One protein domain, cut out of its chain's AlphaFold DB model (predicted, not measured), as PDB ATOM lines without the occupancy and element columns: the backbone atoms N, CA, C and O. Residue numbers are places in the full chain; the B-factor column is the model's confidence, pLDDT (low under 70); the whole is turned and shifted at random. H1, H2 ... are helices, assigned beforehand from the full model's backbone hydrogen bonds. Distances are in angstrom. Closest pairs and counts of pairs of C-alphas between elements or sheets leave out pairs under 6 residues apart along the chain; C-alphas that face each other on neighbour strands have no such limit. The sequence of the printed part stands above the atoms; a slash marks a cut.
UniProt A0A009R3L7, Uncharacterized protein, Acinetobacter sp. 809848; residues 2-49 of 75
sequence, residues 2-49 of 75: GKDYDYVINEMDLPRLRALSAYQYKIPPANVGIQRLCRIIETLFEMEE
ATOM      1  N   GLY A   2      12.012 -16.772  -7.053       61.50
ATOM      2  CA  GLY A   2      10.923 -17.693  -6.706       61.50
ATOM      3  C   GLY A   2      11.507 -18.908  -5.991       61.50
ATOM      4  O   GLY A   2      12.616 -19.315  -6.319       61.50
ATOM      5  N   LYS A   3      10.822 -19.427  -4.972       62.34
ATOM      6  CA  LYS A   3      11.265 -20.638  -4.274       62.34
ATOM      7  C   LYS A   3      11.090 -21.827  -5.224       62.34
ATOM      8  O   LYS A   3       9.989 -22.004  -5.739       62.34
ATOM      9  N   ASP A   4      12.151 -22.599  -5.453       61.84
ATOM     10  CA  ASP A   4      12.083 -23.836  -6.236       61.84
ATOM     11  C   ASP A   4      11.265 -24.877  -5.471       61.84
ATOM     12  O   ASP A   4      11.639 -25.322  -4.383       61.84
ATOM     13  N   TYR A   5      10.125 -25.252  -6.047       61.28
ATOM     14  CA  TYR A   5       9.276 -26.348  -5.582       61.28
ATOM     15  C   TYR A   5       9.510 -27.616  -6.412       61.28
ATOM     16  O   TYR A   5       8.642 -28.482  -6.468       61.28
ATOM     17  N   ASP A   6      10.675 -27.748  -7.051       60.22
ATOM     18  CA  ASP A   6      11.008 -28.895  -7.902       60.22
ATOM     19  C   ASP A   6      10.894 -30.235  -7.164       60.22
ATOM     20  O   ASP A   6      10.538 -31.245  -7.768       60.22
ATOM     21  N   TYR A   7      11.104 -30.251  -5.844       57.34
ATOM     22  CA  TYR A   7      10.868 -31.438  -5.016       57.34
ATOM     23  C   TYR A   7       9.388 -31.862  -5.004       57.34
ATOM     24  O   TYR A   7       9.098 -33.048  -5.057       57.34
ATOM     25  N   VAL A   8       8.438 -30.919  -5.042       59.59
ATOM     26  CA  VAL A   8       6.992 -31.212  -5.075       59.59
ATOM     27  C   VAL A   8       6.606 -31.892  -6.388       59.59
ATOM     28  O   VAL A   8       5.772 -32.791  -6.403       59.59
ATOM     29  N   ILE A   9       7.219 -31.477  -7.501       58.31
ATOM     30  CA  ILE A   9       6.920 -32.023  -8.830       58.31
ATOM     31  C   ILE A   9       7.616 -33.373  -9.038       58.31
ATOM     32  O   ILE A   9       7.014 -34.277  -9.615       58.31
ATOM     33  N   ASN A  10       8.850 -33.525  -8.552       62.59
ATOM     34  CA  ASN A  10       9.636 -34.748  -8.728       62.59
ATOM     35  C   ASN A  10       9.254 -35.872  -7.751       62.59
ATOM     36  O   ASN A  10       9.472 -37.040  -8.067       62.59
ATOM     37  N   GLU A  11       8.673 -35.552  -6.592       66.69
ATOM     38  CA  GLU A  11       8.190 -36.552  -5.628       66.69
ATOM     39  C   GLU A  11       6.733 -36.972  -5.876       66.69
ATOM     40  O   GLU A  11       6.297 -38.023  -5.402       66.69
ATOM     41  N   MET A  12       5.962 -36.185  -6.636       67.56
ATOM     42  CA  MET A  12       4.590 -36.542  -6.986       67.56
ATOM     43  C   MET A  12       4.544 -37.476  -8.198       67.56
ATOM     44  O   MET A  12       4.845 -37.093  -9.326       67.56
ATOM     45  N   ASP A  13       4.035 -38.690  -7.986       80.19
ATOM     46  CA  ASP A  13       3.666 -39.617  -9.059       80.19
ATOM     47  C   ASP A  13       2.400 -39.114  -9.786       80.19
ATOM     48  O   ASP A  13       1.265 -39.544  -9.546       80.19
ATOM     49  N   LEU A  14       2.598 -38.124 -10.664       82.31
ATOM     50  CA  LEU A  14       1.545 -37.496 -11.460       82.31
ATOM     51  C   LEU A  14       0.776 -38.499 -12.338       82.31
ATOM     52  O   LEU A  14      -0.451 -38.369 -12.415       82.31
ATOM     53  N   PRO A  15       1.414 -39.494 -12.992       84.94
ATOM     54  CA  PRO A  15       0.691 -40.551 -13.697       84.94
ATOM     55  C   PRO A  15      -0.302 -41.291 -12.800       84.94
ATOM     56  O   PRO A  15      -1.471 -41.436 -13.169       84.94
ATOM     57  N   ARG A  16       0.120 -41.699 -11.598       80.94
ATOM     58  CA  ARG A  16      -0.752 -42.398 -10.649       80.94
ATOM     59  C   ARG A  16      -1.886 -41.515 -10.146       80.94
ATOM     60  O   ARG A  16      -3.022 -41.979 -10.077       80.94
ATOM     61  N   LEU A  17      -1.616 -40.242  -9.858       82.19
ATOM     62  CA  LEU A  17      -2.649 -39.297  -9.430       82.19
ATOM     63  C   LEU A  17      -3.709 -39.076 -10.521       82.19
ATOM     64  O   LEU A  17      -4.904 -39.053 -10.231       82.19
ATOM     65  N   ARG A  18      -3.287 -38.969 -11.788       84.56
ATOM     66  CA  ARG A  18      -4.200 -38.860 -12.940       84.56
ATOM     67  C   ARG A  18      -5.016 -40.133 -13.159       84.56
ATOM     68  O   ARG A  18      -6.192 -40.051 -13.503       84.56
ATOM     69  N   ALA A  19      -4.417 -41.306 -12.960       82.25
ATOM     70  CA  ALA A  19      -5.140 -42.573 -13.033       82.25
ATOM     71  C   ALA A  19      -6.195 -42.679 -11.919       82.25
ATOM     72  O   ALA A  19      -7.331 -43.071 -12.185       82.25
ATOM     73  N   LEU A  20      -5.845 -42.267 -10.695       80.56
ATOM     74  CA  LEU A  20      -6.752 -42.256  -9.550       80.56
ATOM     75  C   LEU A  20      -7.922 -41.285  -9.757       80.56
ATOM     76  O   LEU A  20      -9.069 -41.652  -9.512       80.56
ATOM     77  N   SER A  21      -7.660 -40.078 -10.263       82.88
ATOM     78  CA  SER A  21      -8.722 -39.104 -10.537       82.88
ATOM     79  C   SER A  21      -9.660 -39.571 -11.655       82.88
ATOM     80  O   SER A  21     -10.879 -39.462 -11.526       82.88
ATOM     81  N   ALA A  22      -9.118 -40.164 -12.724       86.56
ATOM     82  CA  ALA A  22      -9.918 -40.746 -13.798       86.56
ATOM     83  C   ALA A  22     -10.771 -41.928 -13.307       86.56
ATOM     84  O   ALA A  22     -11.915 -42.074 -13.739       86.56
ATOM     85  N   TYR A  23     -10.238 -42.754 -12.404       83.69
ATOM     86  CA  TYR A  23     -10.985 -43.832 -11.760       83.69
ATOM     87  C   TYR A  23     -12.142 -43.281 -10.925       83.69
ATOM     88  O   TYR A  23     -13.273 -43.708 -11.114       83.69
ATOM     89  N   GLN A  24     -11.884 -42.281 -10.078       80.00
ATOM     90  CA  GLN A  24     -12.903 -41.667  -9.226       80.00
ATOM     91  C   GLN A  24     -14.026 -41.000 -10.033       80.00
ATOM     92  O   GLN A  24     -15.177 -41.017  -9.615       80.00
ATOM     93  N   TYR A  25     -13.721 -40.426 -11.199       80.06
ATOM     94  CA  TYR A  25     -14.752 -39.877 -12.081       80.06
ATOM     95  C   TYR A  25     -15.613 -40.973 -12.725       80.06
ATOM     96  O   TYR A  25     -16.826 -40.823 -12.849       80.06
ATOM     97  N   LYS A  26     -14.991 -42.084 -13.140       83.19
ATOM     98  CA  LYS A  26     -15.689 -43.217 -13.769       83.19
ATOM     99  C   LYS A  26     -16.493 -44.046 -12.770       83.19
ATOM    100  O   LYS A  26     -17.513 -44.618 -13.136       83.19
ATOM    101  N   ILE A  27     -16.004 -44.137 -11.540       77.81
ATOM    102  CA  ILE A  27     -16.581 -44.899 -10.440       77.81
ATOM    103  C   ILE A  27     -16.663 -43.919  -9.270       77.81
ATOM    104  O   ILE A  27     -15.755 -43.886  -8.432       77.81
ATOM    105  N   PRO A  28     -17.695 -43.050  -9.249       71.44
ATOM    106  CA  PRO A  28     -17.857 -42.100  -8.164       71.44
ATOM    107  C   PRO A  28     -17.898 -42.872  -6.845       71.44
ATOM    108  O   PRO A  28     -18.547 -43.923  -6.779       71.44
ATOM    109  N   PRO A  29     -17.204 -42.392  -5.797       70.19
ATOM    110  CA  PRO A  29     -17.328 -42.981  -4.479       70.19
ATOM    111  C   PRO A  29     -18.813 -43.065  -4.143       70.19
ATOM    112  O   PRO A  29     -19.551 -42.101  -4.370       70.19
ATOM    113  N   ALA A  30     -19.253 -44.219  -3.642       73.69
ATOM    114  CA  ALA A  30     -20.623 -44.358  -3.171       73.69
ATOM    115  C   ALA A  30     -20.923 -43.201  -2.211       73.69
ATOM    116  O   ALA A  30     -20.056 -42.825  -1.419       73.69
ATOM    117  N   ASN A  31     -22.122 -42.625  -2.288       70.44
ATOM    118  CA  ASN A  31     -22.522 -41.598  -1.336       70.44
ATOM    119  C   ASN A  31     -22.589 -42.245   0.053       70.44
ATOM    120  O   ASN A  31     -23.540 -42.951   0.389       70.44
ATOM    121  N   VAL A  32     -21.515 -42.094   0.823       70.75
ATOM    122  CA  VAL A  32     -21.436 -42.593   2.186       70.75
ATOM    123  C   VAL A  32     -22.051 -41.516   3.061       70.75
ATOM    124  O   VAL A  32     -21.456 -40.461   3.266       70.75
ATOM    125  N   GLY A  33     -23.259 -41.773   3.564       75.88
ATOM    126  CA  GLY A  33     -23.884 -40.893   4.544       75.88
ATOM    127  C   GLY A  33     -22.970 -40.694   5.756       75.88
ATOM    128  O   GLY A  33     -22.234 -41.605   6.142       75.88
ATOM    129  N   ILE A  34     -23.038 -39.513   6.370       77.12
ATOM    130  CA  ILE A  34     -22.185 -39.109   7.503       77.12
ATOM    131  C   ILE A  34     -22.176 -40.170   8.615       77.12
ATOM    132  O   ILE A  34     -21.121 -40.474   9.155       77.12
ATOM    133  N   GLN A  35     -23.309 -40.826   8.873       71.44
ATOM    134  CA  GLN A  35     -23.427 -41.901   9.867       71.44
ATOM    135  C   GLN A  35     -22.524 -43.108   9.572       71.44
ATOM    136  O   GLN A  35     -21.899 -43.667  10.469       71.44
ATOM    137  N   ARG A  36     -22.404 -43.496   8.297       75.44
ATOM    138  CA  ARG A  36     -21.522 -44.596   7.892       75.44
ATOM    139  C   ARG A  36     -20.049 -44.187   7.984       75.44
ATOM    140  O   ARG A  36     -19.227 -45.038   8.301       75.44
ATOM    141  N   LEU A  37     -19.719 -42.909   7.767       80.44
ATOM    142  CA  LEU A  37     -18.370 -42.387   8.025       80.44
ATOM    143  C   LEU A  37     -18.036 -42.411   9.521       80.44
ATOM    144  O   LEU A  37     -16.967 -42.902   9.870       80.44
ATOM    145  N   CYS A  38     -18.946 -41.960  10.392       77.00
ATOM    146  CA  CYS A  38     -18.762 -42.028  11.844       77.00
ATOM    147  C   CYS A  38     -18.506 -43.467  12.302       77.00
ATOM    148  O   CYS A  38     -17.510 -43.713  12.968       77.00
ATOM    149  N   ARG A  39     -19.298 -44.434  11.821       72.69
ATOM    150  CA  ARG A  39     -19.138 -45.850  12.185       72.69
ATOM    151  C   ARG A  39     -17.818 -46.462  11.702       72.69
ATOM    152  O   ARG A  39     -17.201 -47.262  12.401       72.69
ATOM    153  N   ILE A  40     -17.347 -46.082  10.510       81.56
ATOM    154  CA  ILE A  40     -16.019 -46.491  10.014       81.56
ATOM    155  C   ILE A  40     -14.911 -45.898  10.895       81.56
ATOM    156  O   ILE A  40     -13.936 -46.574  11.196       81.56
ATOM    157  N   ILE A  41     -15.053 -44.645  11.322       82.94
ATOM    158  CA  ILE A  41     -14.077 -43.998  12.203       82.94
ATOM    159  C   ILE A  41     -14.088 -44.674  13.579       82.94
ATOM    160  O   ILE A  41     -13.041 -45.094  14.052       82.94
ATOM    161  N   GLU A  42     -15.253 -44.866  14.189       79.00
ATOM    162  CA  GLU A  42     -15.397 -45.526  15.493       79.00
ATOM    163  C   GLU A  42     -14.760 -46.923  15.503       79.00
ATOM    164  O   GLU A  42     -13.986 -47.244  16.404       79.00
ATOM    165  N   THR A  43     -14.996 -47.714  14.449       78.44
ATOM    166  CA  THR A  43     -14.404 -49.057  14.301       78.44
ATOM    167  C   THR A  43     -12.890 -49.044  14.078       78.44
ATOM    168  O   THR A  43     -12.205 -49.932  14.574       78.44
ATOM    169  N   LEU A  44     -12.343 -48.054  13.362       77.19
ATOM    170  CA  LEU A  44     -10.895 -47.930  13.134       77.19
ATOM    171  C   LEU A  44     -10.126 -47.423  14.358       77.19
ATOM    172  O   LEU A  44      -8.941 -47.719  14.495       77.19
ATOM    173  N   PHE A  45     -10.777 -46.636  15.213       80.94
ATOM    174  CA  PHE A  45     -10.166 -46.045  16.403       80.94
ATOM    175  C   PHE A  45     -10.459 -46.831  17.686       80.94
ATOM    176  O   PHE A  45     -10.160 -46.327  18.766       80.94
ATOM    177  N   GLU A  46     -11.037 -48.035  17.569       67.38
ATOM    178  CA  GLU A  46     -11.456 -48.874  18.704       67.38
ATOM    179  C   GLU A  46     -12.246 -48.067  19.750       67.38
ATOM    180  O   GLU A  46     -12.156 -48.307  20.954       67.38
ATOM    181  N   MET A  47     -13.003 -47.059  19.297       63.09
ATOM    182  CA  MET A  47     -13.830 -46.259  20.186       63.09
ATOM    183  C   MET A  47     -15.020 -47.132  20.559       63.09
ATOM    184  O   MET A  47     -15.964 -47.255  19.781       63.09
ATOM    185  N   GLU A  48     -14.924 -47.785  21.721       59.88
ATOM    186  CA  GLU A  48     -16.013 -48.554  22.316       59.88
ATOM    187  C   GLU A  48     -17.305 -47.738  22.253       59.88
ATOM    188  O   GLU A  48     -17.354 -46.567  22.653       59.88
ATOM    189  N   GLU A  49     -18.338 -48.385  21.716       58.28
ATOM    190  CA  GLU A  49     -19.713 -47.917  21.742       58.28
ATOM    191  C   GLU A  49     -19.995 -47.488  23.184       58.28
ATOM    192  O   GLU A  49     -19.975 -48.308  24.106       58.28
TER     193      GLU A  49
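AT A GLANCE: This is residues 2 to 49 of the 75 residues of an uncharacterized protein of Acinetobacter sp. 809848 (UniProt A0A009R3L7). From its first residue the printed part makes an open arch of three helices strung out one after another, with none touching another. Short H1 and longer H2 make one limb, and past the stretched link of residues 27 to 33 H3 makes the other. The printed part has 48 residues, with H1, H2 and H3 in that order and no named strand; the class is all helix. It is extended, with a radius of gyration of the C-alphas of 17.6 A, and spans 50 by 28 by 17 A.

IN THESE COORDINATES: H1 is residues 6 to 11, 8.5 A long, from C-alpha 6 at (11.008, -28.895, -7.902). H2 is residues 14 to 26, 18.3 A long. H3 is residues 34 to 44, 15.4 A long, to C-alpha 44 at (-10.895, -47.930, 13.134).

HOW THE PARTS SIT: H1 and H2 are apart, joined by a tight link of 2 residues. H2 and H3 are apart, joined by a short link of 7 residues. H1 and H3 are apart. In H1, H2 and H3 every O i to N i+4 pair is within hydrogen-bond range.

THE WHOLE: The C-alphas farthest apart, of Gly 2 and Glu 49, are 51.6 A apart. Residues 2 to 38 and 40 to 46 stand free. The printed part has no cut and no long link. Residues 2 to 12 and 46 to 49 have pLDDT under 70.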